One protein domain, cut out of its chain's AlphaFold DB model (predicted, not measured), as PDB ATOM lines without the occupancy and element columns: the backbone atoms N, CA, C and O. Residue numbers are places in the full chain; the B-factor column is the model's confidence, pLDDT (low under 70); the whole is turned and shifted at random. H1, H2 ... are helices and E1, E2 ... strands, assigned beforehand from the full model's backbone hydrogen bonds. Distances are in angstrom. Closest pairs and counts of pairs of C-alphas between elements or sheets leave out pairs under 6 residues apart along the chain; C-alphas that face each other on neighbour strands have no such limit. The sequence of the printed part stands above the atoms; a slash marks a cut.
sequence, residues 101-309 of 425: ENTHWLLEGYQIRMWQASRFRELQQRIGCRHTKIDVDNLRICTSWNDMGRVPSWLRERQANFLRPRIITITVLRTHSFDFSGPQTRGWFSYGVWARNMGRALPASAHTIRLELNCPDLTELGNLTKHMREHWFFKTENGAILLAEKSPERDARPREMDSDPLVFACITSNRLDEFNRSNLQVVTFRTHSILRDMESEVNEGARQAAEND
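What this domain is: This is residues 101 to 309 of the 425 residues of an uncharacterized protein of Moelleriella libera RCEF 2490 (UniProt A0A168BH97). One twisted sheet of seven strands curls like part of a barrel, with H2 and H5 packed on one face and H4 bridging H2 and the edge strand E5. H7 stands up from the other face, H8 packs on E6 and E5, H1 sits beyond the E1 edge, and the long unnamed stretch 245 to 260 leads to H6. The class is mixed: 209 residues are printed, with eight named helices and seven named strands in the order E1 H1 E2 H2 E3 H3 H4 E4 H5 E5 E6 H6 E7 H7 H8. The mixed sheet runs E1 E2 E3 E4 E7 E6 E5; the whole is compact, with a radius of gyration of the C-alphas of 17.2 A and spans of 47 by 42 by 34 A.

How they stand to each other: Start at E1, residues 102 to 106; H1, residues 114 to 128, only grazes the sheet. E2, residues 134 to 144, is parallel to E1, with N 104 and O 140 2.8 A apart. H2, residues 148 to 160, lies over E2 at a height over the sheet of 6.8 A. E3, residues 163 to 173, is parallel to E2: look at N 169 and O 139, 2.8 A. H3, residues 183 to 188, is not on the sheet. H4, residues 191 to 200, touches H2, closest at the C-alphas of Pro 152 and Met 198, 4.8 A. E4, residues 208 to 214, is parallel to E3, with N 210 and O 168 at 2.8 A. E1 H1 E2, E2 H2 E3 and E3 H3 H4 E4 are strand-helix-strand units, parallel neighbour strands with helices between, and their crossovers are right-handed. E5, residues 233 to 235, and E6, residues 241 to 244, form a hairpin, with N 242 and O 234 at 2.8 A. E7, residues 280 to 287, is antiparallel to E4 at N 211 and O 283, 2.9 A, and to E6 at N 243 and O 286, 2.9 A. H5, residues 218 to 231, is on the same face as H2, over E7, its Thr 225 closest to Val 283 at 6.5 A between C-alphas. H7, residues 288 to 293, is on the opposite face. H8, residues 300 to 307, touches H5 residues 230 to 231 alone, closest at the C-alphas of His 231 and Ala 302, 4.9 A; H2 and H5 on one face and H8 on the other make three layers. Every O i to N i+4 pair is within hydrogen-bond range in H4, H5, H7, H8 and H6, residues 261 to 268; H1 has 9 of 11, H2 7 of 9, H3 1 of 2.

Where its parts are: Find C-alpha 102 at (57.125, -22.085, 35.428), where E1 begins. E2 spans 27.1 A and bends by 76 degrees at residue 137; E3 spans 24.1 A and bends by 90 degrees at residue 166. E7 spans 23.3 A, H1 20.5 A, H2 19.7 A, E4 and H5 19.6 A. H8 ends at C-alpha 307, (48.229, -22.262, 5.521).

The domain as a whole: The C-alphas farthest apart, those of Arg 130 and Ser 181, are 49.6 A apart. The printed part has no cut; E6 to H6 and H6 to E7 are long links. The mean pLDDT of the printed part is 74.0, and 76 residues are under 70, among them 108 to 132, 175 to 190 and 248 to 278.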
ATOM      1  N   GLU A 101      56.017 -26.631  36.227       76.69
ATOM      2  CA  GLU A 101      55.375 -25.491  35.605       76.69
ATOM      3  C   GLU A 101      56.063 -24.201  36.079       76.69
ATOM      4  O   GLU A 101      56.208 -23.962  37.279       76.69
ATOM      5  N   ASN A 102      56.527 -23.384  35.134       78.06
ATOM      6  CA  ASN A 102      57.125 -22.085  35.428       78.06
ATOM      7  C   ASN A 102      56.044 -21.014  35.309       78.06
ATOM      8  O   ASN A 102      55.624 -20.695  34.199       78.06
ATOM      9  N   THR A 103      55.599 -20.461  36.436       80.50
ATOM     10  CA  THR A 103      54.481 -19.508  36.471       80.50
ATOM     11  C   THR A 103      54.963 -18.065  36.571       80.50
ATOM     12  O   THR A 103      55.735 -17.702  37.459       80.50
ATOM     13  N   HIS A 104      54.465 -17.217  35.675       80.44
ATOM     14  CA  HIS A 104      54.760 -15.791  35.608       80.44
ATOM     15  C   HIS A 104      53.482 -14.962  35.619       80.44
ATOM     16  O   HIS A 104      52.488 -15.343  35.015       80.44
ATOM     17  N   TRP A 105      53.526 -13.802  36.271       79.75
ATOM     18  CA  TRP A 105      52.375 -12.915  36.420       79.75
ATOM     19  C   TRP A 105      52.614 -11.602  35.672       79.75
ATOM     20  O   TRP A 105      53.583 -10.894  35.945       79.75
ATOM     21  N   LEU A 106      51.728 -11.294  34.728       79.75
ATOM     22  CA  LEU A 106      51.687 -10.086  33.906       79.75
ATOM     23  C   LEU A 106      50.389  -9.334  34.192       79.75
ATOM     24  O   LEU A 106      49.455  -9.355  33.391       79.75
ATOM     25  N   LEU A 107      50.332  -8.726  35.371       74.94
ATOM     26  CA  LEU A 107      49.197  -7.942  35.843       74.94
ATOM     27  C   LEU A 107      49.671  -6.514  36.127       74.94
ATOM     28  O   LEU A 107      50.575  -6.303  36.938       74.94
ATOM     29  N   GLU A 108      49.087  -5.530  35.453       64.81
ATOM     30  CA  GLU A 108      49.320  -4.114  35.725       64.81
ATOM     31  C   GLU A 108      48.821  -3.740  37.132       64.81
ATOM     32  O   GLU A 108      47.791  -4.218  37.603       64.81
ATOM     33  N   GLY A 109      49.593  -2.928  37.861       56.66
ATOM     34  CA  GLY A 109      49.265  -2.497  39.230       56.66
ATOM     35  C   GLY A 109      49.485  -3.552  40.326       56.66
ATOM     36  O   GLY A 109      49.715  -3.190  41.480       56.66
ATOM     37  N   TYR A 110      49.526  -4.839  39.983       52.72
ATOM     38  CA  TYR A 110      49.888  -5.908  40.912       52.72
ATOM     39  C   TYR A 110      51.394  -6.141  40.863       52.72
ATOM     40  O   TYR A 110      51.896  -7.089  40.261       52.72
ATOM     41  N   GLN A 111      52.136  -5.280  41.560       45.88
ATOM     42  CA  GLN A 111      53.481  -5.634  42.001       45.88
ATOM     43  C   GLN A 111      53.368  -6.727  43.070       45.88
ATOM     44  O   GLN A 111      53.547  -6.476  44.262       45.88
ATOM     45  N   ILE A 112      53.059  -7.959  42.654       47.78
ATOM     46  CA  ILE A 112      53.331  -9.143  43.468       47.78
ATOM     47  C   ILE A 112      54.791  -8.999  43.866       47.78
ATOM     48  O   ILE A 112      55.641  -8.899  42.981       47.78
ATOM     49  N   ARG A 113      55.051  -8.860  45.175       43.31
ATOM     50  CA  ARG A 113      56.346  -8.472  45.749       43.31
ATOM     51  C   ARG A 113      57.477  -9.175  44.998       43.31
ATOM     52  O   ARG A 113      57.810 -10.322  45.281       43.31
ATOM     53  N   MET A 114      58.079  -8.456  44.049       45.28
ATOM     54  CA  MET A 114      59.063  -8.950  43.081       45.28
ATOM     55  C   MET A 114      60.428  -9.248  43.723       45.28
ATOM     56  O   MET A 114      61.456  -9.248  43.049       45.28
ATOM     57  N   TRP A 115      60.461  -9.536  45.024       38.06
ATOM     58  CA  TRP A 115      61.667  -9.866  45.781       38.06
ATOM     59  C   TRP A 115      62.350 -11.145  45.275       38.06
ATOM     60  O   TRP A 115      63.536 -11.346  45.522       38.06
ATOM     61  N   GLN A 116      61.644 -11.979  44.506       49.38
ATOM     62  CA  GLN A 116      62.218 -13.147  43.836       49.38
ATOM     63  C   GLN A 116      62.551 -12.906  42.358       49.38
ATOM     64  O   GLN A 116      63.319 -13.676  41.799       49.38
ATOM     65  N   ALA A 117      62.054 -11.845  41.713       52.41
ATOM     66  CA  ALA A 117      62.247 -11.647  40.274       52.41
ATOM     67  C   ALA A 117      63.690 -11.265  39.916       52.41
ATOM     68  O   ALA A 117      64.171 -11.656  38.856       52.41
ATOM     69  N   SER A 118      64.389 -10.521  40.780       53.16
ATOM     70  CA  SER A 118      65.806 -10.179  40.594       53.16
ATOM     71  C   SER A 118      66.711 -11.385  40.833       53.16
ATOM     72  O   SER A 118      67.511 -11.704  39.963       53.16
ATOM     73  N   ARG A 119      66.524 -12.119  41.940       52.94
ATOM     74  CA  ARG A 119      67.271 -13.357  42.227       52.94
ATOM     75  C   ARG A 119      66.992 -14.462  41.218       52.94
ATOM     76  O   ARG A 119      67.920 -15.136  40.801       52.94
ATOM     77  N   PHE A 120      65.742 -14.644  40.804       56.47
ATOM     78  CA  PHE A 120      65.391 -15.614  39.771       56.47
ATOM     79  C   PHE A 120      65.984 -15.211  38.425       56.47
ATOM     80  O   PHE A 120      66.528 -16.062  37.741       56.47
ATOM     81  N   ARG A 121      65.976 -13.919  38.070       59.78
ATOM     82  CA  ARG A 121      66.642 -13.414  36.860       59.78
ATOM     83  C   ARG A 121      68.154 -13.597  36.920       59.78
ATOM     84  O   ARG A 121      68.733 -14.008  35.929       59.78
ATOM     85  N   GLU A 122      68.781 -13.333  38.059       62.00
ATOM     86  CA  GLU A 122      70.211 -13.566  38.272       62.00
ATOM     87  C   GLU A 122      70.539 -15.061  38.168       62.00
ATOM     88  O   GLU A 122      71.496 -15.445  37.506       62.00
ATOM     89  N   LEU A 123      69.707 -15.924  38.750       60.06
ATOM     90  CA  LEU A 123      69.857 -17.372  38.678       60.06
ATOM     91  C   LEU A 123      69.641 -17.879  37.243       60.06
ATOM     92  O   LEU A 123      70.454 -18.648  36.746       60.06
ATOM     93  N   GLN A 124      68.632 -17.366  36.534       61.91
ATOM     94  CA  GLN A 124      68.394 -17.622  35.111       61.91
ATOM     95  C   GLN A 124      69.551 -17.137  34.235       61.91
ATOM     96  O   GLN A 124      69.933 -17.843  33.313       61.91
ATOM     97  N   GLN A 125      70.128 -15.967  34.513       64.81
ATOM     98  CA  GLN A 125      71.295 -15.455  33.792       64.81
ATOM     99  C   GLN A 125      72.532 -16.302  34.083       64.81
ATOM    100  O   GLN A 125      73.258 -16.651  33.164       64.81
ATOM    101  N   ARG A 126      72.762 -16.708  35.335       62.75
ATOM    102  CA  ARG A 126      73.893 -17.571  35.701       62.75
ATOM    103  C   ARG A 126      73.780 -18.970  35.099       62.75
ATOM    104  O   ARG A 126      74.802 -19.529  34.714       62.75
ATOM    105  N   ILE A 127      72.568 -19.516  34.999       58.53
ATOM    106  CA  ILE A 127      72.311 -20.785  34.308       58.53
ATOM    107  C   ILE A 127      72.435 -20.579  32.793       58.53
ATOM    108  O   ILE A 127      73.151 -21.326  32.137       58.53
ATOM    109  N   GLY A 128      71.838 -19.523  32.239       58.03
ATOM    110  CA  GLY A 128      71.866 -19.194  30.812       58.03
ATOM    111  C   GLY A 128      73.260 -18.897  30.257       58.03
ATOM    112  O   GLY A 128      73.593 -19.340  29.164       58.03
ATOM    113  N   CYS A 129      74.129 -18.245  31.033       56.28
ATOM    114  CA  CYS A 129      75.536 -18.040  30.676       56.28
ATOM    115  C   CYS A 129      76.348 -19.346  30.648       56.28
ATOM    116  O   CYS A 129      77.452 -19.361  30.112       56.28
ATOM    117  N   ARG A 130      75.834 -20.430  31.243       56.22
ATOM    118  CA  ARG A 130      76.515 -21.732  31.362       56.22
ATOM    119  C   ARG A 130      75.858 -22.839  30.536       56.22
ATOM    120  O   ARG A 130      76.444 -23.909  30.390       56.22
ATOM    121  N   HIS A 131      74.665 -22.600  29.993       56.72
ATOM    122  CA  HIS A 131      73.850 -23.612  29.332       56.72
ATOM    123  C   HIS A 131      73.317 -23.155  27.975       56.72
ATOM    124  O   HIS A 131      72.794 -22.057  27.812       56.72
ATOM    125  N   THR A 132      73.350 -24.074  27.007       67.81
ATOM    126  CA  THR A 132      72.429 -24.051  25.865       67.81
ATOM    127  C   THR A 132      70.993 -24.041  26.393       67.81
ATOM    128  O   THR A 132      70.719 -24.752  27.356       67.81
ATOM    129  N   LYS A 133      70.107 -23.252  25.768       72.88
ATOM    130  CA  LYS A 133      68.684 -23.054  26.116       72.88
ATOM    131  C   LYS A 133      68.044 -24.207  26.938       72.88
ATOM    132  O   LYS A 133      68.100 -25.363  26.523       72.88
ATOM    133  N   ILE A 134      67.398 -23.877  28.056       75.75
ATOM    134  CA  ILE A 134      66.750 -24.784  29.015       75.75
ATOM    135  C   ILE A 134      65.384 -25.227  28.487       75.75
ATOM    136  O   ILE A 134      64.507 -24.394  28.247       75.75
ATOM    137  N   ASP A 135      65.182 -26.536  28.355       79.94
ATOM    138  CA  ASP A 135      63.866 -27.105  28.062       79.94
ATOM    139  C   ASP A 135      62.944 -26.978  29.280       79.94
ATOM    140  O   ASP A 135      63.319 -27.338  30.396       79.94
ATOM    141  N   VAL A 136      61.730 -26.487  29.049       82.44
ATOM    142  CA  VAL A 136      60.689 -26.336  30.071       82.44
ATOM    143  C   VAL A 136      59.456 -27.093  29.601       82.44
ATOM    144  O   VAL A 136      58.991 -26.872  28.481       82.44
ATOM    145  N   ASP A 137      58.899 -27.976  30.429       84.19
ATOM    146  CA  ASP A 137      57.713 -28.726  30.012       84.19
ATOM    147  C   ASP A 137      56.484 -27.812  29.886       84.19
ATOM    148  O   ASP A 137      55.814 -27.832  28.851       84.19
ATOM    149  N   ASN A 138      56.219 -26.952  30.878       86.12
ATOM    150  CA  ASN A 138      55.110 -25.995  30.832       86.12
ATOM    151  C   ASN A 138      55.508 -24.607  31.358       86.12
ATOM    152  O   ASN A 138      56.002 -24.469  32.476       86.12
ATOM    153  N   LEU A 139      55.257 -23.574  30.558       88.31
ATOM    154  CA  LEU A 139      55.396 -22.169  30.930       88.31
ATOM    155  C   LEU A 139      54.002 -21.562  31.092       88.31
ATOM    156  O   LEU A 139      53.279 -21.412  30.107       88.31
ATOM    157  N   ARG A 140      53.633 -21.190  32.317       88.75
ATOM    158  CA  ARG A 140      52.358 -20.547  32.634       88.75
ATOM    159  C   ARG A 140      52.526 -19.034  32.755       88.75
ATOM    160  O   ARG A 140      53.425 -18.542  33.430       88.75
ATOM    161  N   ILE A 141      51.632 -18.289  32.120       88.56
ATOM    162  CA  ILE A 141      51.579 -16.830  32.130       88.56
ATOM    163  C   ILE A 141      50.183 -16.423  32.585       88.56
ATOM    164  O   ILE A 141      49.214 -16.553  31.844       88.56
ATOM    165  N   CYS A 142      50.071 -15.927  33.807       85.56
ATOM    166  CA  CYS A 142      48.846 -15.354  34.340       85.56
ATOM    167  C   CYS A 142      48.798 -13.871  33.975       85.56
ATOM    168  O   CYS A 142      49.714 -13.126  34.313       85.56
ATOM    169  N   THR A 143      47.750 -13.422  33.299       85.19
ATOM    170  CA  THR A 143      47.606 -12.040  32.834       85.19
ATOM    171  C   THR A 143      46.167 -11.559  32.976       85.19
ATOM    172  O   THR A 143      45.280 -12.352  33.275       85.19
ATOM    173  N   SER A 144      45.932 -10.261  32.808       82.12
ATOM    174  CA  SER A 144      44.588  -9.692  32.737       82.12
ATOM    175  C   SER A 144      44.156  -9.561  31.278       82.12
ATOM    176  O   SER A 144      44.995  -9.551  30.376       82.12
ATOM    177  N   TRP A 145      42.858  -9.395  31.030       78.12
ATOM    178  CA  TRP A 145      42.370  -9.059  29.688       78.12
ATOM    179  C   TRP A 145      43.013  -7.779  29.119       78.12
ATOM    180  O   TRP A 145      43.325  -7.734  27.932       78.12
ATOM    181  N   ASN A 146      43.297  -6.782  29.967       75.25
ATOM    182  CA  ASN A 146      43.976  -5.541  29.568       75.25
ATOM    183  C   ASN A 146      45.456  -5.758  29.219       75.25
ATOM    184  O   ASN A 146      45.994  -5.117  28.319       75.25
ATOM    185  N   ASP A 147      46.121  -6.677  29.918       79.88
ATOM    186  CA  ASP A 147      47.555  -6.932  29.775       79.88
ATOM    187  C   ASP A 147      47.890  -8.002  28.732       79.88
ATOM    188  O   ASP A 147      49.061  -8.177  28.384       79.88
ATOM    189  N   MET A 148      46.893  -8.709  28.193       82.56
ATOM    190  CA  MET A 148      47.121  -9.829  27.278       82.56
ATOM    191  C   MET A 148      47.912  -9.424  26.022       82.56
ATOM    192  O   MET A 148      48.710 -10.210  25.499       82.56
ATOM    193  N   GLY A 149      47.778  -8.167  25.581       82.25
ATOM    194  CA  GLY A 149      48.565  -7.580  24.490       82.25
ATOM    195  C   GLY A 149      50.081  -7.553  24.734       82.25
ATOM    196  O   GLY A 149      50.857  -7.497  23.781       82.25
ATOM    197  N   ARG A 150      50.521  -7.645  25.996       84.38
ATOM    198  CA  ARG A 150      51.933  -7.625  26.420       84.38
ATOM    199  C   ARG A 150      52.568  -9.014  26.462       84.38
ATOM    200  O   ARG A 150      53.789  -9.126  26.535       84.38
ATOM    201  N   VAL A 151      51.765 -10.080  26.410       88.44
ATOM    202  CA  VAL A 151      52.263 -11.464  26.446       88.44
ATOM    203  C   VAL A 151      53.265 -11.753  25.316       88.44
ATOM    204  O   VAL A 151      54.332 -12.282  25.626       88.44
ATOM    205  N   PRO A 152      53.024 -11.369  24.041       89.81
ATOM    206  CA  PRO A 152      53.986 -11.621  22.970       89.81
ATOM    207  C   PRO A 152      55.339 -10.931  23.181       89.81
ATOM    208  O   PRO A 152      56.385 -11.536  22.955       89.81
ATOM    209  N   SER A 153      55.352  -9.660  23.600       86.44
ATOM    210  CA  SER A 153      56.611  -8.943  23.838       86.44
ATOM    211  C   SER A 153      57.370  -9.551  25.009       86.44
ATOM    212  O   SER A 153      58.565  -9.817  24.883       86.44
ATOM    213  N   TRP A 154      56.665  -9.875  26.096       86.31
ATOM    214  CA  TRP A 154      57.252 -10.551  27.245       86.31
ATOM    215  C   TRP A 154      57.837 -11.921  26.874       86.31
ATOM    216  O   TRP A 154      58.957 -12.245  27.267       86.31
ATOM    217  N   LEU A 155      57.122 -12.717  26.072       86.62
ATOM    218  CA  LEU A 155      57.608 -14.011  25.590       86.62
ATOM    219  C   LEU A 155      58.873 -13.867  24.742       86.62
ATOM    220  O   LEU A 155      59.824 -14.608  24.979       86.62
ATOM    221  N   ARG A 156      58.931 -12.901  23.814       84.19
ATOM    222  CA  ARG A 156      60.141 -12.644  23.006       84.19
ATOM    223  C   ARG A 156      61.340 -12.285  23.870       84.19
ATOM    224  O   ARG A 156      62.411 -12.864  23.701       84.19
ATOM    225  N   GLU A 157      61.149 -11.379  24.827       76.81
ATOM    226  CA  GLU A 157      62.197 -11.009  25.780       76.81
ATOM    227  C   GLU A 157      62.695 -12.232  26.558       76.81
ATOM    228  O   GLU A 157      63.889 -12.358  26.812       76.81
ATOM    229  N   ARG A 158      61.818 -13.170  26.927       70.88
ATOM    230  CA  ARG A 158      62.199 -14.366  27.696       70.88
ATOM    231  C   ARG A 158      62.755 -15.507  26.851       70.88
ATOM    232  O   ARG A 158      63.617 -16.231  27.335       70.88
ATOM    233  N   GLN A 159      62.339 -15.642  25.597       64.19
ATOM    234  CA  GLN A 159      62.900 -16.613  24.649       64.19
ATOM    235  C   GLN A 159      64.313 -16.271  24.221       64.19
ATOM    236  O   GLN A 159      65.157 -17.164  24.125       64.19
ATOM    237  N   ALA A 160      64.590 -14.980  24.023       55.59
ATOM    238  CA  ALA A 160      65.953 -14.495  23.847       55.59
ATOM    239  C   ALA A 160      66.841 -14.885  25.045       55.59
ATOM    240  O   ALA A 160      68.033 -15.130  24.893       55.59
ATOM    241  N   ASN A 161      66.225 -15.034  26.222       57.91
ATOM    242  CA  ASN A 161      66.859 -15.335  27.497       57.91
ATOM    243  C   ASN A 161      66.648 -16.796  27.947       57.91
ATOM    244  O   ASN A 161      66.287 -17.043  29.094       57.91
ATOM    245  N   PHE A 162      66.954 -17.769  27.082       71.44
ATOM    246  CA  PHE A 162      67.278 -19.162  27.455       71.44
ATOM    247  C   PHE A 162      66.137 -20.184  27.625       71.44
ATOM    248  O   PHE A 162      66.464 -21.352  27.787       71.44
ATOM    249  N   LEU A 163      64.844 -19.848  27.554       78.00
ATOM    250  CA  LEU A 163      63.769 -20.845  27.768       78.00
ATOM    251  C   LEU A 163      63.253 -21.492  26.467       78.00
ATOM    252  O   LEU A 163      62.987 -20.806  25.481       78.00
ATOM    253  N   ARG A 164      63.044 -22.815  26.491       85.12
ATOM    254  CA  ARG A 164      62.410 -23.627  25.433       85.12
ATOM    255  C   ARG A 164      61.172 -24.342  25.973       85.12
ATOM    256  O   ARG A 164      61.220 -25.545  26.238       85.12
ATOM    257  N   PRO A 165      60.061 -23.616  26.170       89.19
ATOM    258  CA  PRO A 165      58.821 -24.235  26.599       89.19
ATOM    259  C   PRO A 165      58.262 -25.162  25.515       89.19
ATOM    260  O   PRO A 165      58.316 -24.840  24.323       89.19
ATOM    261  N   ARG A 166      57.716 -26.300  25.943       90.62
ATOM    262  CA  ARG A 166      56.955 -27.247  25.110       90.62
ATOM    263  C   ARG A 166      55.464 -26.930  25.111       90.62
ATOM    264  O   ARG A 166      54.811 -26.962  24.067       90.62
ATOM    265  N   ILE A 167      54.952 -26.576  26.287       91.62
ATOM    266  CA  ILE A 167      53.582 -26.124  26.516       91.62
ATOM    267  C   ILE A 167      53.634 -24.688  27.032       91.62
ATOM    268  O   ILE A 167      54.424 -24.367  27.922       91.62
ATOM    269  N   ILE A 168      52.797 -23.822  26.471       93.19
ATOM    270  CA  ILE A 168      52.591 -22.464  26.974       93.19
ATOM    271  C   ILE A 168      51.141 -22.349  27.422       93.19
ATOM    272  O   ILE A 168      50.230 -22.511  26.617       93.19
ATOM    273  N   THR A 169      50.923 -22.067  28.700       92.69
ATOM    274  CA  THR A 169      49.593 -21.848  29.269       92.69
ATOM    275  C   THR A 169      49.418 -20.367  29.571       92.69
ATOM    276  O   THR A 169      50.201 -19.804  30.324       92.69
ATOM    277  N   ILE A 170      48.406 -19.718  29.008       92.44
ATOM    278  CA  ILE A 170      48.070 -18.324  29.298       92.44
ATOM    279  C   ILE A 170      46.748 -18.320  30.053       92.44
ATOM    280  O   ILE A 170      45.714 -18.686  29.496       92.44
ATOM    281  N   THR A 171      46.790 -17.914  31.316       89.25
ATOM    282  CA  THR A 171      45.602 -17.759  32.152       89.25
ATOM    283  C   THR A 171      45.190 -16.298  32.147       89.25
ATOM    284  O   THR A 171      45.915 -15.448  32.660       89.25
ATOM    285  N   VAL A 172      44.032 -16.004  31.567       86.19
ATOM    286  CA  VAL A 172      43.480 -14.655  31.461       86.19
ATOM    287  C   VAL A 172      42.453 -14.457  32.567       86.19
ATOM    288  O   VAL A 172      41.392 -15.082  32.594       86.19
ATOM    289  N   LEU A 173      42.806 -13.595  33.510       80.00
ATOM    290  CA  LEU A 173      42.013 -13.248  34.675       80.00
ATOM    291  C   LEU A 173      41.147 -12.026  34.370       80.00
ATOM    292  O   LEU A 173      41.600 -11.053  33.755       80.00
ATOM    293  N   ARG A 174      39.907 -12.039  34.862       71.88
ATOM    294  CA  ARG A 174      39.081 -10.835  34.898       71.88
ATOM    295  C   ARG A 174      39.645  -9.857  35.923       71.88
ATOM    296  O   ARG A 174      39.879 -10.209  37.076       71.88
ATOM    297  N   THR A 175      39.820  -8.613  35.501       63.88
ATOM    298  CA  THR A 175      40.045  -7.476  36.393       63.88
ATOM    299  C   THR A 175      38.751  -6.683  36.519       63.88
ATOM    300  O   THR A 175      38.007  -6.557  35.549       63.88
ATOM    301  N   HIS A 176      38.484  -6.117  37.698       55.53
ATOM    302  CA  HIS A 176      37.271  -5.332  37.998       55.53
ATOM    303  C   HIS A 176      37.017  -4.142  37.062       55.53
ATOM    304  O   HIS A 176      35.906  -3.633  37.003       55.53
ATOM    305  N   SER A 177      38.037  -3.703  36.328       55.78
ATOM    306  CA  SER A 177      37.969  -2.613  35.354       55.78
ATOM    307  C   SER A 177      37.685  -3.063  33.916       55.78
ATOM    308  O   SER A 177      37.665  -2.215  33.028       55.78
ATOM    309  N   PHE A 178      37.517  -4.366  33.653       54.97
ATOM    310  CA  PHE A 178      37.298  -4.845  32.290       54.97
ATOM    311  C   PHE A 178      35.816  -4.803  31.921       54.97
ATOM    312  O   PHE A 178      35.033  -5.666  32.317       54.97
ATOM    313  N   ASP A 179      35.450  -3.781  31.156       55.84
ATOM    314  CA  ASP A 179      34.120  -3.604  30.595       55.84
ATOM    315  C   ASP A 179      34.124  -4.001  29.114       55.84
ATOM    316  O   ASP A 179      34.630  -3.253  28.277       55.84
ATOM    317  N   PHE A 180      33.543  -5.157  28.770       54.69
ATOM    318  CA  PHE A 180      33.381  -5.610  27.377       54.69
ATOM    319  C   PHE A 180      32.547  -4.642  26.515       54.69
ATOM    320  O   PHE A 180      32.606  -4.716  25.288       54.69
ATOM    321  N   SER A 181      31.797  -3.718  27.130       47.56
ATOM    322  CA  SER A 181      30.954  -2.746  26.429       47.56
ATOM    323  C   SER A 181      31.647  -1.430  26.065       47.56
ATOM    324  O   SER A 181      31.109  -0.651  25.272       47.56
ATOM    325  N   GLY A 182      32.840  -1.179  26.604       53.03
ATOM    326  CA  GLY A 182      33.576   0.059  26.387       53.03
ATOM    327  C   GLY A 182      34.051   0.266  24.931       53.03
ATOM    328  O   GLY A 182      34.426  -0.674  24.231       53.03
ATOM    329  N   PRO A 183      34.145   1.519  24.449       46.72
ATOM    330  CA  PRO A 183      34.757   1.808  23.150       46.72
ATOM    331  C   PRO A 183      36.236   1.391  23.087       46.72
ATOM    332  O   PRO A 183      36.743   1.089  22.010       46.72
ATOM    333  N   GLN A 184      36.920   1.335  24.237       46.19
ATOM    334  CA  GLN A 184      38.285   0.818  24.323       46.19
ATOM    335  C   GLN A 184      38.316  -0.705  24.095       46.19
ATOM    336  O   GLN A 184      39.120  -1.178  23.305       46.19
ATOM    337  N   THR A 185      37.389  -1.487  24.646       50.41
ATOM    338  CA  THR A 185      37.358  -2.950  24.454       50.41
ATOM    339  C   THR A 185      36.982  -3.383  23.038       50.41
ATOM    340  O   THR A 185      37.494  -4.400  22.573       50.41
ATOM    341  N   ARG A 186      36.201  -2.583  22.297       47.28
ATOM    342  CA  ARG A 186      35.865  -2.848  20.880       47.28
ATOM    343  C   ARG A 186      37.054  -2.759  19.915       47.28
ATOM    344  O   ARG A 186      37.010  -3.378  18.860       47.28
ATOM    345  N   GLY A 187      38.105  -2.009  20.256       43.62
ATOM    346  CA  GLY A 187      39.297  -1.850  19.408       43.62
ATOM    347  C   GLY A 187      40.521  -2.655  19.854       43.62
ATOM    348  O   GLY A 187      41.493  -2.758  19.109       43.62
ATOM    349  N   TRP A 188      40.516  -3.205  21.073       47.03
ATOM    350  CA  TRP A 188      41.735  -3.738  21.700       47.03
ATOM    351  C   TRP A 188      42.060  -5.180  21.332       47.03
ATOM    352  O   TRP A 188      43.207  -5.600  21.483       47.03
ATOM    353  N   PHE A 189      41.096  -5.927  20.795       57.09
ATOM    354  CA  PHE A 189      41.328  -7.301  20.377       57.09
ATOM    355  C   PHE A 189      41.192  -7.484  18.869       57.09
ATOM    356  O   PHE A 189      40.356  -8.236  18.375       57.09
ATOM    357  N   SER A 190      42.090  -6.839  18.120       65.00
ATOM    358  CA  SER A 190      42.473  -7.378  16.817       65.00
ATOM    359  C   SER A 190      43.214  -8.690  17.075       65.00
ATOM    360  O   SER A 190      44.436  -8.725  17.263       65.00
ATOM    361  N   TYR A 191      42.445  -9.780  17.112       73.00
ATOM    362  CA  TYR A 191      42.976 -11.134  17.186       73.00
ATOM    363  C   TYR A 191      44.106 -11.311  16.168       73.00
ATOM    364  O   TYR A 191      45.178 -11.791  16.523       73.00
ATOM    365  N   GLY A 192      43.908 -10.841  14.930       78.31
ATOM    366  CA  GLY A 192      44.889 -10.973  13.858       78.31
ATOM    367  C   GLY A 192      46.257 -10.382  14.211       78.31
ATOM    368  O   GLY A 192      47.282 -11.037  14.013       78.31
ATOM    369  N   VAL A 193      46.304  -9.180  14.797       83.62
ATOM    370  CA  VAL A 193      47.568  -8.556  15.224       83.62
ATOM    371  C   VAL A 193      48.171  -9.290  16.419       83.62
ATOM    372  O   VAL A 193      49.372  -9.579  16.421       83.62
ATOM    373  N   TRP A 194      47.362  -9.612  17.431       86.12
ATOM    374  CA  TRP A 194      47.851 -10.293  18.629       86.12
ATOM    375  C   TRP A 194      48.369 -11.701  18.319       86.12
ATOM    376  O   TRP A 194      49.486 -12.029  18.705       86.12
ATOM    377  N   ALA A 195      47.622 -12.503  17.563       86.19
ATOM    378  CA  ALA A 195      47.980 -13.863  17.180       86.19
ATOM    379  C   ALA A 195      49.212 -13.912  16.281       86.19
ATOM    380  O   ALA A 195      50.082 -14.757  16.478       86.19
ATOM    381  N   ARG A 196      49.350 -12.957  15.354       87.81
ATOM    382  CA  ARG A 196      50.567 -12.809  14.547       87.81
ATOM    383  C   ARG A 196      51.776 -12.465  15.417       87.81
ATOM    384  O   ARG A 196      52.858 -13.022  15.232       87.81
ATOM    385  N   ASN A 197      51.605 -11.562  16.382       88.94
ATOM    386  CA  ASN A 197      52.664 -11.203  17.324       88.94
ATOM    387  C   ASN A 197      53.025 -12.359  18.253       88.94
ATOM    388  O   ASN A 197      54.214 -12.577  18.483       88.94
ATOM    389  N   MET A 198      52.024 -13.093  18.745       90.06
ATOM    390  CA  MET A 198      52.202 -14.341  19.477       90.06
ATOM    391  C   MET A 198      52.974 -15.329  18.621       90.06
ATOM    392  O   MET A 198      53.954 -15.868  19.101       90.06
ATOM    393  N   GLY A 199      52.621 -15.491  17.347       87.38
ATOM    394  CA  GLY A 199      53.305 -16.407  16.446       87.38
ATOM    395  C   GLY A 199      54.811 -16.155  16.350       87.38
ATOM    396  O   GLY A 199      55.634 -17.035  16.591       87.38
ATOM    397  N   ARG A 200      55.185 -14.888  16.152       87.44
ATOM    398  CA  ARG A 200      56.589 -14.433  16.178       87.44
ATOM    399  C   ARG A 200      57.269 -14.582  17.542       87.44
ATOM    400  O   ARG A 200      58.484 -14.461  17.635       87.44
ATOM    401  N   ALA A 201      56.484 -14.731  18.598       90.75
ATOM    402  CA  ALA A 201      56.921 -14.884  19.972       90.75
ATOM    403  C   ALA A 201      56.782 -16.323  20.468       90.75
ATOM    404  O   ALA A 201      56.890 -16.535  21.669       90.75
ATOM    405  N   LEU A 202      56.470 -17.302  19.618       91.31
ATOM    406  CA  LEU A 202      56.351 -18.702  20.009       91.31
ATOM    407  C   LEU A 202      57.627 -19.442  19.623       91.31
ATOM    408  O   LEU A 202      58.009 -19.420  18.452       91.31
ATOM    409  N   PRO A 203      58.267 -20.148  20.563       89.75
ATOM    410  CA  PRO A 203      59.523 -20.808  20.278       89.75
ATOM    411  C   PRO A 203      59.260 -22.043  19.418       89.75
ATOM    412  O   PRO A 203      58.239 -22.711  19.578       89.75
ATOM    413  N   ALA A 204      60.225 -22.426  18.585       90.44
ATOM    414  CA  ALA A 204      60.143 -23.653  17.784       90.44
ATOM    415  C   ALA A 204      59.924 -24.945  18.611       90.44
ATOM    416  O   ALA A 204      59.544 -25.975  18.063       90.44
ATOM    417  N   SER A 205      60.195 -24.915  19.923       90.31
ATOM    418  CA  SER A 205      59.936 -26.034  20.840       90.31
ATOM    419  C   SER A 205      58.477 -26.160  21.275       90.31
ATOM    420  O   SER A 205      58.096 -27.230  21.751       90.31
ATOM    421  N   ALA A 206      57.677 -25.094  21.168       92.44
ATOM    422  CA  ALA A 206      56.304 -25.113  21.644       92.44
ATOM    423  C   ALA A 206      55.416 -25.858  20.652       92.44
ATOM    424  O   ALA A 206      55.291 -25.470  19.495       92.44
ATOM    425  N   HIS A 207      54.763 -26.912  21.125       94.31
ATOM    426  CA  HIS A 207      53.834 -27.704  20.323       94.31
ATOM    427  C   HIS A 207      52.390 -27.621  20.832       94.31
ATOM    428  O   HIS A 207      51.486 -28.167  20.194       94.31
ATOM    429  N   THR A 208      52.177 -26.943  21.966       94.19
ATOM    430  CA  THR A 208      50.866 -26.730  22.581       94.19
ATOM    431  C   THR A 208      50.765 -25.329  23.183       94.19
ATOM    432  O   THR A 208      51.645 -24.909  23.938       94.19
ATOM    433  N   ILE A 209      49.655 -24.643  22.921       94.69
ATOM    434  CA  ILE A 209      49.248 -23.416  23.614       94.69
ATOM    435  C   ILE A 209      47.903 -23.670  24.268       94.69
ATOM    436  O   ILE A 209      46.981 -24.167  23.630       94.69
ATOM    437  N   ARG A 210      47.774 -23.315  25.539       93.69
ATOM    438  CA  ARG A 210      46.523 -23.397  26.280       93.69
ATOM    439  C   ARG A 210      46.098 -22.003  26.696       93.69
ATOM    440  O   ARG A 210      46.870 -21.305  27.342       93.69
ATOM    441  N   LEU A 211      44.878 -21.622  26.353       91.94
ATOM    442  CA  LEU A 211      44.259 -20.390  26.820       91.94
ATOM    443  C   LEU A 211      43.216 -20.762  27.868       91.94
ATOM    444  O   LEU A 211      42.243 -21.443  27.558       91.94
ATOM    445  N   GLU A 212      43.456 -20.367  29.112       90.81
ATOM    446  CA  GLU A 212      42.530 -20.548  30.225       90.81
ATOM    447  C   GLU A 212      41.869 -19.202  30.513       90.81
ATOM    448  O   GLU A 212      42.517 -18.258  30.961       90.81
ATOM    449  N   LEU A 213      40.585 -19.094  30.211       86.38
ATOM    450  CA  LEU A 213      39.843 -17.846  30.236       86.38
ATOM    451  C   LEU A 213      38.875 -17.852  31.411       86.38
ATOM    452  O   LEU A 213      38.014 -18.729  31.495       86.38
ATOM    453  N   ASN A 214      39.003 -16.871  32.302       82.31
ATOM    454  CA  ASN A 214      38.033 -16.632  33.361       82.31
ATOM    455  C   ASN A 214      37.120 -15.455  32.981       82.31
ATOM    456  O   ASN A 214      37.591 -14.325  32.798       82.31
ATOM    457  N   CYS A 215      35.817 -15.725  32.874       73.62
ATOM    458  CA  CYS A 215      34.785 -14.708  32.677       73.62
ATOM    459  C   CYS A 215      33.480 -15.117  33.383       73.62
ATOM    460  O   CYS A 215      33.044 -16.252  33.207       73.62
ATOM    461  N   PRO A 216      32.817 -14.227  34.147       68.12
ATOM    462  CA  PRO A 216      31.587 -14.570  34.856       68.12
ATOM    463  C   PRO A 216      30.370 -14.745  33.942       68.12
ATOM    464  O   PRO A 216      29.437 -15.438  34.339       68.12
ATOM    465  N   ASP A 217      30.369 -14.164  32.737       77.69
ATOM    466  CA  ASP A 217      29.330 -14.451  31.748       77.69
ATOM    467  C   ASP A 217      29.717 -15.690  30.932       77.69
ATOM    468  O   ASP A 217      30.511 -15.636  29.990       77.69
ATOM    469  N   LEU A 218      29.140 -16.831  31.313       77.06
ATOM    470  CA  LEU A 218      29.371 -18.116  30.656       77.06
ATOM    471  C   LEU A 218      28.905 -18.138  29.193       77.06
ATOM    472  O   LEU A 218      29.438 -18.918  28.402       77.06
ATOM    473  N   THR A 219      27.930 -17.302  28.825       79.62
ATOM    474  CA  THR A 219      27.399 -17.241  27.457       79.62
ATOM    475  C   THR A 219      28.391 -16.530  26.548       79.62
ATOM    476  O   THR A 219      28.750 -17.052  25.494       79.62
ATOM    477  N   GLU A 220      28.884 -15.366  26.980       76.94
ATOM    478  CA  GLU A 220      29.932 -14.637  26.259       76.94
ATOM    479  C   GLU A 220      31.207 -15.471  26.160       76.94
ATOM    480  O   GLU A 220      31.808 -15.567  25.090       76.94
ATOM    481  N   LEU A 221      31.575 -16.140  27.256       80.25
ATOM    482  CA  LEU A 221      32.730 -17.024  27.296       80.25
ATOM    483  C   LEU A 221      32.580 -18.206  26.332       80.25
ATOM    484  O   LEU A 221      33.509 -18.498  25.586       80.25
ATOM    485  N   GLY A 222      31.412 -18.853  26.292       83.62
ATOM    486  CA  GLY A 222      31.132 -19.944  25.356       83.62
ATOM    487  C   GLY A 222      31.174 -19.499  23.892       83.62
ATOM    488  O   GLY A 222      31.753 -20.188  23.052       83.62
ATOM    489  N   ASN A 223      30.623 -18.322  23.584       83.81
ATOM    490  CA  ASN A 223      30.686 -17.749  22.239       83.81
ATOM    491  C   ASN A 223      32.128 -17.432  21.835       83.81
ATOM    492  O   ASN A 223      32.542 -17.761  20.723       83.81
ATOM    493  N   LEU A 224      32.909 -16.847  22.747       83.25
ATOM    494  CA  LEU A 224      34.315 -16.552  22.515       83.25
ATOM    495  C   LEU A 224      35.126 -17.830  22.296       83.25
ATOM    496  O   LEU A 224      35.867 -17.918  21.324       83.25
ATOM    497  N   THR A 225      34.984 -18.845  23.148       86.56
ATOM    498  CA  THR A 225      35.762 -20.080  22.985       86.56
ATOM    499  C   THR A 225      35.366 -20.858  21.739       86.56
ATOM    500  O   THR A 225      36.238 -21.434  21.090       86.56
ATOM    501  N   LYS A 226      34.085 -20.846  21.357       88.31
ATOM    502  CA  LYS A 226      33.637 -21.362  20.059       88.31
ATOM    503  C   LYS A 226      34.322 -20.612  18.916       88.31
ATOM    504  O   LYS A 226      34.937 -21.237  18.059       88.31
ATOM    505  N   HIS A 227      34.301 -19.283  18.963       86.62
ATOM    506  CA  HIS A 227      34.944 -18.441  17.964       86.62
ATOM    507  C   HIS A 227      36.455 -18.707  17.849       86.62
ATOM    508  O   HIS A 227      36.993 -18.835  16.751       86.62
ATOM    509  N   MET A 228      37.143 -18.867  18.983       88.94
ATOM    510  CA  MET A 228      38.558 -19.233  19.022       88.94
ATOM    511  C   MET A 228      38.812 -20.587  18.356       88.94
ATOM    512  O   MET A 228      39.751 -20.720  17.577       88.94
ATOM    513  N   ARG A 229      37.970 -21.591  18.621       90.50
ATOM    514  CA  ARG A 229      38.103 -22.918  18.001       90.50
ATOM    515  C   ARG A 229      37.901 -22.891  16.489       90.50
ATOM    516  O   ARG A 229      38.546 -23.645  15.767       90.50
ATOM    517  N   GLU A 230      36.997 -22.041  16.021       89.44
ATOM    518  CA  GLU A 230      36.610 -21.979  14.613       89.44
ATOM    519  C   GLU A 230      37.556 -21.132  13.759       89.44
ATOM    520  O   GLU A 230      37.687 -21.400  12.566       89.44
ATOM    521  N   HIS A 231      38.218 -20.131  14.349       87.94
ATOM    522  CA  HIS A 231      38.947 -19.120  13.579       87.94
ATOM    523  C   HIS A 231      40.391 -18.893  14.019       87.94
ATOM    524  O   HIS A 231      41.164 -18.311  13.256       87.94
ATOM    525  N   TRP A 232      40.775 -19.294  15.233       90.69
ATOM    526  CA  TRP A 232      42.110 -18.993  15.732       90.69
ATOM    527  C   TRP A 232      43.107 -20.095  15.375       90.69
ATOM    528  O   TRP A 232      42.800 -21.287  15.340       90.69
ATOM    529  N   PHE A 233      44.339 -19.674  15.141       93.69
ATOM    530  CA  PHE A 233      45.497 -20.497  14.863       93.69
ATOM    531  C   PHE A 233      46.761 -19.736  15.265       93.69
ATOM    532  O   PHE A 233      46.815 -18.505  15.253       93.69
ATOM    533  N   PHE A 234      47.818 -20.472  15.578       93.94
ATOM    534  CA  PHE A 234      49.125 -19.885  15.848       93.94
ATOM    535  C   PHE A 234      50.173 -20.511  14.942       93.94
ATOM    536  O   PHE A 234      50.034 -21.656  14.521       93.94
ATOM    537  N   LYS A 235      51.246 -19.775  14.670       92.81
ATOM    538  CA  LYS A 235      52.436 -20.302  14.000       92.81
ATOM    539  C   LYS A 235      53.638 -20.089  14.885       92.81
ATOM    540  O   LYS A 235      53.853 -18.983  15.347       92.81
ATOM    541  N   THR A 236      54.401 -21.133  15.135       92.50
ATOM    542  CA  THR A 236      55.678 -21.019  15.854       92.50
ATOM    543  C   THR A 236      56.766 -20.419  14.966       92.50
ATOM    544  O   THR A 236      56.604 -20.309  13.752       92.50
ATOM    545  N   GLU A 237      57.902 -20.061  15.567       87.75
ATOM    546  CA  GLU A 237      59.084 -19.533  14.873       87.75
ATOM    547  C   GLU A 237      59.562 -20.411  13.700       87.75
ATOM    548  O   GLU A 237      60.035 -19.884  12.698       87.75
ATOM    549  N   ASN A 238      59.409 -21.739  13.781       89.56
ATOM    550  CA  ASN A 238      59.776 -22.662  12.695       89.56
ATOM    551  C   ASN A 238      58.653 -22.879  11.660       89.56
ATOM    552  O   ASN A 238      58.774 -23.754  10.805       89.56
ATOM    553  N   GLY A 239      57.555 -22.127  11.757       91.06
ATOM    554  CA  GLY A 239      56.400 -22.232  10.871       91.06
ATOM    555  C   GLY A 239      55.404 -23.335  11.234       91.06
ATOM    556  O   GLY A 239      54.402 -23.473  10.533       91.06
ATOM    557  N   ALA A 240      55.612 -24.107  12.310       93.56
ATOM    558  CA  ALA A 240      54.640 -25.126  12.700       93.56
ATOM    559  C   ALA A 240      53.325 -24.476  13.150       93.56
ATOM    560  O   ALA A 240      53.317 -23.598  14.021       93.56
ATOM    561  N   ILE A 241      52.225 -24.933  12.551       95.81
ATOM    562  CA  ILE A 241      50.870 -24.440  12.791       95.81
ATOM    563  C   ILE A 241      50.268 -25.151  14.006       95.81
ATOM    564  O   ILE A 241      50.328 -26.380  14.108       95.81
ATOM    565  N   LEU A 242      49.654 -24.378  14.902       95.81
ATOM    566  CA  LEU A 242      48.841 -24.860  16.010       95.81
ATOM    567  C   LEU A 242      47.371 -24.511  15.775       95.81
ATOM    568  O   LEU A 242      47.037 -23.340  15.594       95.81
ATOM    569  N   LEU A 243      46.511 -25.525  15.834       95.81
ATOM    570  CA  LEU A 243      45.064 -25.427  15.640       95.81
ATOM    571  C   LEU A 243      44.333 -25.904  16.891       95.81
ATOM    572  O   LEU A 243      44.862 -26.713  17.657       95.81
ATOM    573  N   ALA A 244      43.124 -25.398  17.099       93.88
ATOM    574  CA  ALA A 244      42.245 -25.877  18.152       93.88
ATOM    575  C   ALA A 244      41.426 -27.091  17.693       93.88
ATOM    576  O   ALA A 244      41.131 -27.261  16.509       93.88
ATOM    577  N   GLU A 245      41.049 -27.927  18.655       90.06
ATOM    578  CA  GLU A 245      40.103 -29.020  18.439       90.06
ATOM    579  C   GLU A 245      38.678 -28.471  18.292       90.06
ATOM    580  O   GLU A 245      38.274 -27.543  18.999       90.06
ATOM    581  N   LYS A 246      37.910 -29.051  17.368       84.88
ATOM    582  CA  LYS A 246      36.538 -28.629  17.066       84.88
ATOM    583  C   LYS A 246      35.560 -28.966  18.196       84.88
ATOM    584  O   LYS A 246      34.660 -28.175  18.475       84.88
ATOM    585  N   SER A 247      35.732 -30.117  18.854       75.81
ATOM    586  CA  SER A 247      34.876 -30.545  19.968       75.81
ATOM    587  C   SER A 247      35.435 -30.082  21.321       75.81
ATOM    588  O   SER A 247      36.600 -30.346  21.622       75.81
ATOM    589  N   PRO A 248      34.623 -29.439  22.183       66.25
ATOM    590  CA  PRO A 248      35.040 -29.052  23.528       66.25
ATOM    591  C   PRO A 248      35.101 -30.232  24.517       66.25
ATOM    592  O   PRO A 248      35.601 -30.058  25.629       66.25
ATOM    593  N   GLU A 249      34.608 -31.425  24.154       57.28
ATOM    594  CA  GLU A 249      34.422 -32.553  25.088       57.28
ATOM    595  C   GLU A 249      35.722 -33.018  25.763       57.28
ATOM    596  O   GLU A 249      35.696 -33.471  26.909       57.28
ATOM    597  N   ARG A 250      36.875 -32.856  25.100       54.19
ATOM    598  CA  ARG A 250      38.192 -33.218  25.656       54.19
ATOM    599  C   ARG A 250      38.879 -32.089  26.432       54.19
ATOM    600  O   ARG A 250      39.773 -32.372  27.228       54.19
ATOM    601  N   ASP A 251      38.451 -30.837  26.256       53.75
ATOM    602  CA  ASP A 251      38.950 -29.675  27.012       53.75
ATOM    603  C   ASP A 251      38.230 -29.510  28.370       53.75
ATOM    604  O   ASP A 251      38.709 -28.791  29.248       53.75
ATOM    605  N   ALA A 252      37.093 -30.191  28.569       45.06
ATOM    606  CA  ALA A 252      36.182 -30.013  29.705       45.06
ATOM    607  C   ALA A 252      36.654 -30.604  31.043       45.06
ATOM    608  O   ALA A 252      35.962 -30.466  32.051       45.06
ATOM    609  N   ARG A 253      37.826 -31.245  31.096       42.47
ATOM    610  CA  ARG A 253      38.477 -31.504  32.380       42.47
ATOM    611  C   ARG A 253      39.489 -30.394  32.598       42.47
ATOM    612  O   ARG A 253      40.615 -30.529  32.107       42.47
ATOM    613  N   PRO A 254      39.152 -29.324  33.350       46.03
ATOM    614  CA  PRO A 254      40.212 -28.630  34.048       46.03
ATOM    615  C   PRO A 254      40.976 -29.741  34.759       46.03
ATOM    616  O   PRO A 254      40.392 -30.493  35.544       46.03
ATOM    617  N   ARG A 255      42.265 -29.913  34.426       43.84
ATOM    618  CA  ARG A 255      43.168 -30.532  35.398       43.84
ATOM    619  C   ARG A 255      42.795 -29.845  36.696       43.84
ATOM    620  O   ARG A 255      42.721 -28.610  36.674       43.84
ATOM    621  N   GLU A 256      42.482 -30.614  37.742       40.50
ATOM    622  CA  GLU A 256      42.515 -30.071  39.092       40.50
ATOM    623  C   GLU A 256      43.721 -29.157  39.090       40.50
ATOM    624  O   GLU A 256      44.834 -29.577  38.759       40.50
ATOM    625  N   MET A 257      43.443 -27.858  39.184       44.59
ATOM    626  CA  MET A 257      44.484 -26.873  39.294       44.59
ATOM    627  C   MET A 257      45.131 -27.351  40.581       44.59
ATOM    628  O   MET A 257      44.509 -27.189  41.632       44.59
ATOM    629  N   ASP A 258      46.247 -28.086  40.481       41.25
ATOM    630  CA  ASP A 258      47.115 -28.456  41.593       41.25
ATOM    631  C   ASP A 258      47.602 -27.107  42.083       41.25
ATOM    632  O   ASP A 258      48.596 -26.549  41.619       41.25
ATOM    633  N   SER A 259      46.703 -26.463  42.813       43.69
ATOM    634  CA  SER A 259      46.632 -25.028  42.881       43.69
ATOM    635  C   SER A 259      47.716 -24.693  43.849       43.69
ATOM    636  O   SER A 259      47.526 -24.859  45.053       43.69
ATOM    637  N   ASP A 260      48.859 -24.298  43.293       45.00
ATOM    638  CA  ASP A 260      49.935 -23.704  44.046       45.00
ATOM    639  C   ASP A 260      49.264 -22.691  44.987       45.00
ATOM    640  O   ASP A 260      48.593 -21.767  44.506       45.00
ATOM    641  N   PRO A 261      49.327 -22.890  46.314       42.50
ATOM    642  CA  PRO A 261      48.656 -22.028  47.279       42.50
ATOM    643  C   PRO A 261      49.006 -20.551  47.073       42.50
ATOM    644  O   PRO A 261      48.243 -19.682  47.476       42.50
ATOM    645  N   LEU A 262      50.124 -20.261  46.399       42.19
ATOM    646  CA  LEU A 262      50.548 -18.927  45.986       42.19
ATOM    647  C   LEU A 262      49.662 -18.289  44.906       42.19
ATOM    648  O   LEU A 262      49.455 -17.075  44.951       42.19
ATOM    649  N   VAL A 263      49.110 -19.078  43.975       47.09
ATOM    650  CA  VAL A 263      48.104 -18.622  42.998       47.09
ATOM    651  C   VAL A 263      46.879 -18.122  43.751       47.09
ATOM    652  O   VAL A 263      46.428 -17.009  43.507       47.09
ATOM    653  N   PHE A 264      46.400 -18.889  44.732       47.44
ATOM    654  CA  PHE A 264      45.260 -18.496  45.559       47.44
ATOM    655  C   PHE A 264      45.585 -17.346  46.513       47.44
ATOM    656  O   PHE A 264      44.812 -16.403  46.584       47.44
ATOM    657  N   ALA A 265      46.739 -17.361  47.182       45.38
ATOM    658  CA  ALA A 265      47.124 -16.328  48.139       45.38
ATOM    659  C   ALA A 265      47.322 -14.950  47.482       45.38
ATOM    660  O   ALA A 265      46.974 -13.934  48.083       45.38
ATOM    661  N   CYS A 266      47.842 -14.896  46.247       45.25
ATOM    662  CA  CYS A 266      47.941 -13.643  45.487       45.25
ATOM    663  C   CYS A 266      46.569 -13.130  45.027       45.25
ATOM    664  O   CYS A 266      46.362 -11.921  44.971       45.25
ATOM    665  N   ILE A 267      45.640 -14.041  44.723       50.19
ATOM    666  CA  ILE A 267      44.250 -13.726  44.366       50.19
ATOM    667  C   ILE A 267      43.478 -13.256  45.618       50.19
ATOM    668  O   ILE A 267      42.737 -12.284  45.570       50.19
ATOM    669  N   THR A 268      43.697 -13.854  46.788       45.50
ATOM    670  CA  THR A 268      42.899 -13.560  47.990       45.50
ATOM    671  C   THR A 268      43.411 -12.376  48.810       45.50
ATOM    672  O   THR A 268      42.688 -11.886  49.670       45.50
ATOM    673  N   SER A 269      44.649 -11.895  48.609       44.47
ATOM    674  CA  SER A 269      45.209 -10.897  49.533       44.47
ATOM    675  C   SER A 269      44.703  -9.472  49.325       44.47
ATOM    676  O   SER A 269      44.913  -8.667  50.220       44.47
ATOM    677  N   ASN A 270      44.092  -9.126  48.185       40.44
ATOM    678  CA  ASN A 270      43.433  -7.831  47.970       40.44
ATOM    679  C   ASN A 270      42.470  -7.901  46.766       40.44
ATOM    680  O   ASN A 270      42.905  -7.796  45.622       40.44
ATOM    681  N   ARG A 271      41.158  -7.977  47.030       44.16
ATOM    682  CA  ARG A 271      40.056  -7.672  46.087       44.16
ATOM    683  C   ARG A 271      39.807  -8.624  44.909       44.16
ATOM    684  O   ARG A 271      39.020  -8.270  44.043       44.16
ATOM    685  N   LEU A 272      40.385  -9.816  44.845       47.78
ATOM    686  CA  LEU A 272      40.104 -10.798  43.783       47.78
ATOM    687  C   LEU A 272      39.180 -11.927  44.305       47.78
ATOM    688  O   LEU A 272      39.337 -13.093  43.953       47.78
ATOM    689  N   ASP A 273      38.185 -11.559  45.125       41.78
ATOM    690  CA  ASP A 273      37.196 -12.459  45.759       41.78
ATOM    691  C   ASP A 273      36.293 -13.211  44.753       41.78
ATOM    692  O   ASP A 273      35.521 -14.089  45.130       41.78
ATOM    693  N   GLU A 274      36.408 -12.917  43.456       50.72
ATOM    694  CA  GLU A 274      35.537 -13.434  42.393       50.72
ATOM    695  C   GLU A 274      36.215 -14.444  41.453       50.72
ATOM    696  O   GLU A 274      35.675 -14.742  40.385       50.72
ATOM    697  N   PHE A 275      37.375 -15.015  41.807       53.31
ATOM    698  CA  PHE A 275      37.901 -16.158  41.048       53.31
ATOM    699  C   PHE A 275      37.044 -17.404  41.314       53.31
ATOM    700  O   PHE A 275      37.401 -18.295  42.086       53.31
ATOM    701  N   ASN A 276      35.880 -17.468  40.669       55.72
ATOM    702  CA  ASN A 276      35.026 -18.636  40.716       55.72
ATOM    703  C   ASN A 276      35.539 -19.669  39.708       55.72
ATOM    704  O   ASN A 276      35.484 -19.459  38.494       55.72
ATOM    705  N   ARG A 277      36.046 -20.798  40.220       55.78
ATOM    706  CA  ARG A 277      36.560 -21.912  39.405       55.78
ATOM    707  C   ARG A 277      35.512 -22.451  38.421       55.78
ATOM    708  O   ARG A 277      35.899 -23.012  37.403       55.78
ATOM    709  N   SER A 278      34.216 -22.251  38.685       54.66
ATOM    710  CA  SER A 278      33.124 -22.661  37.788       54.66
ATOM    711  C   SER A 278      33.086 -21.902  36.458       54.66
ATOM    712  O   SER A 278      32.398 -22.332  35.539       54.66
ATOM    713  N   ASN A 279      33.815 -20.788  36.349       70.31
ATOM    714  CA  ASN A 279      33.756 -19.866  35.215       70.31
ATOM    715  C   ASN A 279      35.038 -19.881  34.367       70.31
ATOM    716  O   ASN A 279      35.337 -18.922  33.652       70.31
ATOM    717  N   LEU A 280      35.821 -20.958  34.473       79.25
ATOM    718  CA  LEU A 280      37.034 -21.167  33.693       79.25
ATOM    719  C   LEU A 280      36.718 -22.010  32.456       79.25
ATOM    720  O   LEU A 280      36.302 -23.160  32.582       79.25
ATOM    721  N   GLN A 281      36.974 -21.475  31.264       84.81
ATOM    722  CA  GLN A 281      36.992 -22.270  30.038       84.81
ATOM    723  C   GLN A 281      38.404 -22.378  29.484       84.81
ATOM    724  O   GLN A 281      39.198 -21.442  29.556       84.81
ATOM    725  N   VAL A 282      38.712 -23.541  28.919       88.75
ATOM    726  CA  VAL A 282      40.021 -23.836  28.347       88.75
ATOM    727  C   VAL A 282      39.868 -24.051  26.848       88.75
ATOM    728  O   VAL A 282      38.972 -24.770  26.408       88.75
ATOM    729  N   VAL A 283      40.746 -23.421  26.069       91.25
ATOM    730  CA  VAL A 283      40.911 -23.684  24.638       91.25
ATOM    731  C   VAL A 283      42.350 -24.112  24.406       91.25
ATOM    732  O   VAL A 283      43.287 -23.368  24.714       91.25
ATOM    733  N   THR A 284      42.535 -25.323  23.884       93.81
ATOM    734  CA  THR A 284      43.865 -25.881  23.634       93.81
ATOM    735  C   THR A 284      44.176 -25.899  22.139       93.81
ATOM    736  O   THR A 284      43.480 -26.544  21.361       93.81
ATOM    737  N   PHE A 285      45.272 -25.250  21.751       94.94
ATOM    738  CA  PHE A 285      45.837 -25.273  20.405       94.94
ATOM    739  C   PHE A 285      47.036 -26.213  20.374       94.94
ATOM    740  O   PHE A 285      47.923 -26.123  21.225       94.94
ATOM    741  N   ARG A 286      47.087 -27.117  19.400       95.50
ATOM    742  CA  ARG A 286      48.139 -28.133  19.278       95.50
ATOM    743  C   ARG A 286      48.638 -28.215  17.848       95.50
ATOM    744  O   ARG A 286      47.928 -27.872  16.908       95.50
ATOM    745  N   THR A 287      49.867 -28.688  17.690       94.88
ATOM    746  CA  THR A 287      50.422 -28.989  16.366       94.88
ATOM    747  C   THR A 287      49.622 -30.073  15.645       94.88
ATOM    748  O   THR A 287      49.039 -30.959  16.272       94.88
ATOM    749  N   HIS A 288      49.634 -30.027  14.310       90.12
ATOM    750  CA  HIS A 288      48.922 -30.994  13.469       90.12
ATOM    751  C   HIS A 288      49.330 -32.453  13.745       90.12
ATOM    752  O   HIS A 288      48.483 -33.338  13.698       90.12
ATOM    753  N   SER A 289      50.603 -32.723  14.065       90.38
ATOM    754  CA  SER A 289      51.054 -34.074  14.434       90.38
ATOM    755  C   SER A 289      50.325 -34.596  15.672       90.38
ATOM    756  O   SER A 289      49.766 -35.683  15.627       90.38
ATOM    757  N   ILE A 290      50.245 -33.788  16.732       90.94
ATOM    758  CA  ILE A 290      49.561 -34.162  17.975       90.94
ATOM    759  C   ILE A 290      48.055 -34.328  17.740       90.94
ATOM    760  O   ILE A 290      47.455 -35.257  18.267       90.94
ATOM    761  N   LEU A 291      47.431 -33.446  16.952       90.31
ATOM    762  CA  LEU A 291      45.998 -33.541  16.645       90.31
ATOM    763  C   LEU A 291      45.664 -34.804  15.846       90.31
ATOM    764  O   LEU A 291      44.678 -35.468  16.154       90.31
ATOM    765  N   ARG A 292      46.513 -35.169  14.879       88.62
ATOM    766  CA  ARG A 292      46.368 -36.407  14.109       88.62
ATOM    767  C   ARG A 292      46.519 -37.641  14.993       88.62
ATOM    768  O   ARG A 292      45.708 -38.550  14.885       88.62
ATOM    769  N   ASP A 293      47.517 -37.655  15.874       88.56
ATOM    770  CA  ASP A 293      47.761 -38.780  16.787       88.56
ATOM    771  C   ASP A 293      46.614 -38.964  17.802       88.56
ATOM    772  O   ASP A 293      46.413 -40.058  18.322       88.56
ATOM    773  N   MET A 294      45.847 -37.906  18.079       85.69
ATOM    774  CA  MET A 294      44.651 -37.943  18.928       85.69
ATOM    775  C   MET A 294      43.345 -38.190  18.158       85.69
ATOM    776  O   MET A 294      42.289 -38.234  18.796       85.69
ATOM    777  N   GLU A 295      43.400 -38.309  16.827       87.75
ATOM    778  CA  GLU A 295      42.227 -38.408  15.944       87.75
ATOM    779  C   GLU A 295      41.229 -37.248  16.143       87.75
ATOM    780  O   GLU A 295      40.014 -37.416  16.073       87.75
ATOM    781  N   SER A 296      41.745 -36.051  16.438       87.38
ATOM    782  CA  SER A 296      40.930 -34.865  16.714       87.38
ATOM    783  C   SER A 296      40.530 -34.143  15.426       87.38
ATOM    784  O   SER A 296      41.376 -33.822  14.590       87.38
ATOM    785  N   GLU A 297      39.244 -33.803  15.297       90.31
ATOM    786  CA  GLU A 297      38.760 -32.941  14.216       90.31
ATOM    787  C   GLU A 297      39.203 -31.486  14.419       90.31
ATOM    788  O   GLU A 297      39.112 -30.932  15.521       90.31
ATOM    789  N   VAL A 298      39.618 -30.840  13.328       92.44
ATOM    790  CA  VAL A 298      39.954 -29.410  13.275       92.44
ATOM    791  C   VAL A 298      38.989 -28.666  12.362       92.44
ATOM    792  O   VAL A 298      38.378 -29.253  11.469       92.44
ATOM    793  N   ASN A 299      38.840 -27.360  12.575       92.44
ATOM    794  CA  ASN A 299      38.096 -26.519  11.645       92.44
ATOM    795  C   ASN A 299      38.927 -26.279  10.371       92.44
ATOM    796  O   ASN A 299      40.020 -25.713  10.435       92.44
ATOM    797  N   GLU A 300      38.398 -26.684   9.216       91.75
ATOM    798  CA  GLU A 300      39.106 -26.574   7.935       91.75
ATOM    799  C   GLU A 300      39.320 -25.116   7.498       91.75
ATOM    800  O   GLU A 300      40.339 -24.792   6.896       91.75
ATOM    801  N   GLY A 301      38.422 -24.205   7.883       91.00
ATOM    802  CA  GLY A 301      38.590 -22.773   7.644       91.00
ATOM    803  C   GLY A 301      39.779 -22.192   8.411       91.00
ATOM    804  O   GLY A 301      40.582 -21.464   7.833       91.00
ATOM    805  N   ALA A 302      39.942 -22.559   9.688       90.50
ATOM    806  CA  ALA A 302      41.113 -22.164  10.478       90.50
ATOM    807  C   ALA A 302      42.408 -22.763   9.912       90.50
ATOM    808  O   ALA A 302      43.431 -22.082   9.861       90.50
ATOM    809  N   ARG A 303      42.360 -24.019   9.448       93.25
ATOM    810  CA  ARG A 303      43.494 -24.676   8.789       93.25
ATOM    811  C   ARG A 303      43.908 -23.943   7.515       93.25
ATOM    812  O   ARG A 303      45.073 -23.580   7.382       93.25
ATOM    813  N   GLN A 304      42.962 -23.682   6.617       93.19
ATOM    814  CA  GLN A 304      43.228 -22.998   5.356       93.19
ATOM    815  C   GLN A 304      43.706 -21.556   5.585       93.19
ATOM    816  O   GLN A 304      44.633 -21.093   4.920       93.19
ATOM    817  N   ALA A 305      43.129 -20.849   6.562       91.44
ATOM    818  CA  ALA A 305      43.605 -19.528   6.969       91.44
ATOM    819  C   ALA A 305      45.046 -19.584   7.498       91.44
ATOM    820  O   ALA A 305      45.865 -18.738   7.142       91.44
ATOM    821  N   ALA A 306      45.382 -20.610   8.284       91.69
ATOM    822  CA  ALA A 306      46.739 -20.814   8.765       91.69
ATOM    823  C   ALA A 306      47.721 -21.089   7.625       91.69
ATOM    824  O   ALA A 306      48.784 -20.475   7.580       91.69
ATOM    825  N   GLU A 307      47.382 -21.963   6.682       92.88
ATOM    826  CA  GLU A 307      48.229 -22.262   5.521       92.88
ATOM    827  C   GLU A 307      48.490 -21.009   4.667       92.88
ATOM    828  O   GLU A 307      49.623 -20.789   4.244       92.88
ATOM    829  N   ASN A 308      47.495 -20.128   4.534       93.12
ATOM    830  CA  ASN A 308      47.587 -18.884   3.763       93.12
ATOM    831  C   ASN A 308      48.164 -17.679   4.530       93.12
ATOM    832  O   ASN A 308      48.215 -16.583   3.974       93.12
ATOM    833  N   ASP A 309      48.559 -17.836   5.800       88.94
ATOM    834  CA  ASP A 309      48.933 -16.712   6.684       88.94
ATOM    835  C   ASP A 309      47.847 -15.623   6.797       88.94
ATOM    836  O   ASP A 309      48.116 -14.446   7.069       88.94
TER     837      ASP A 309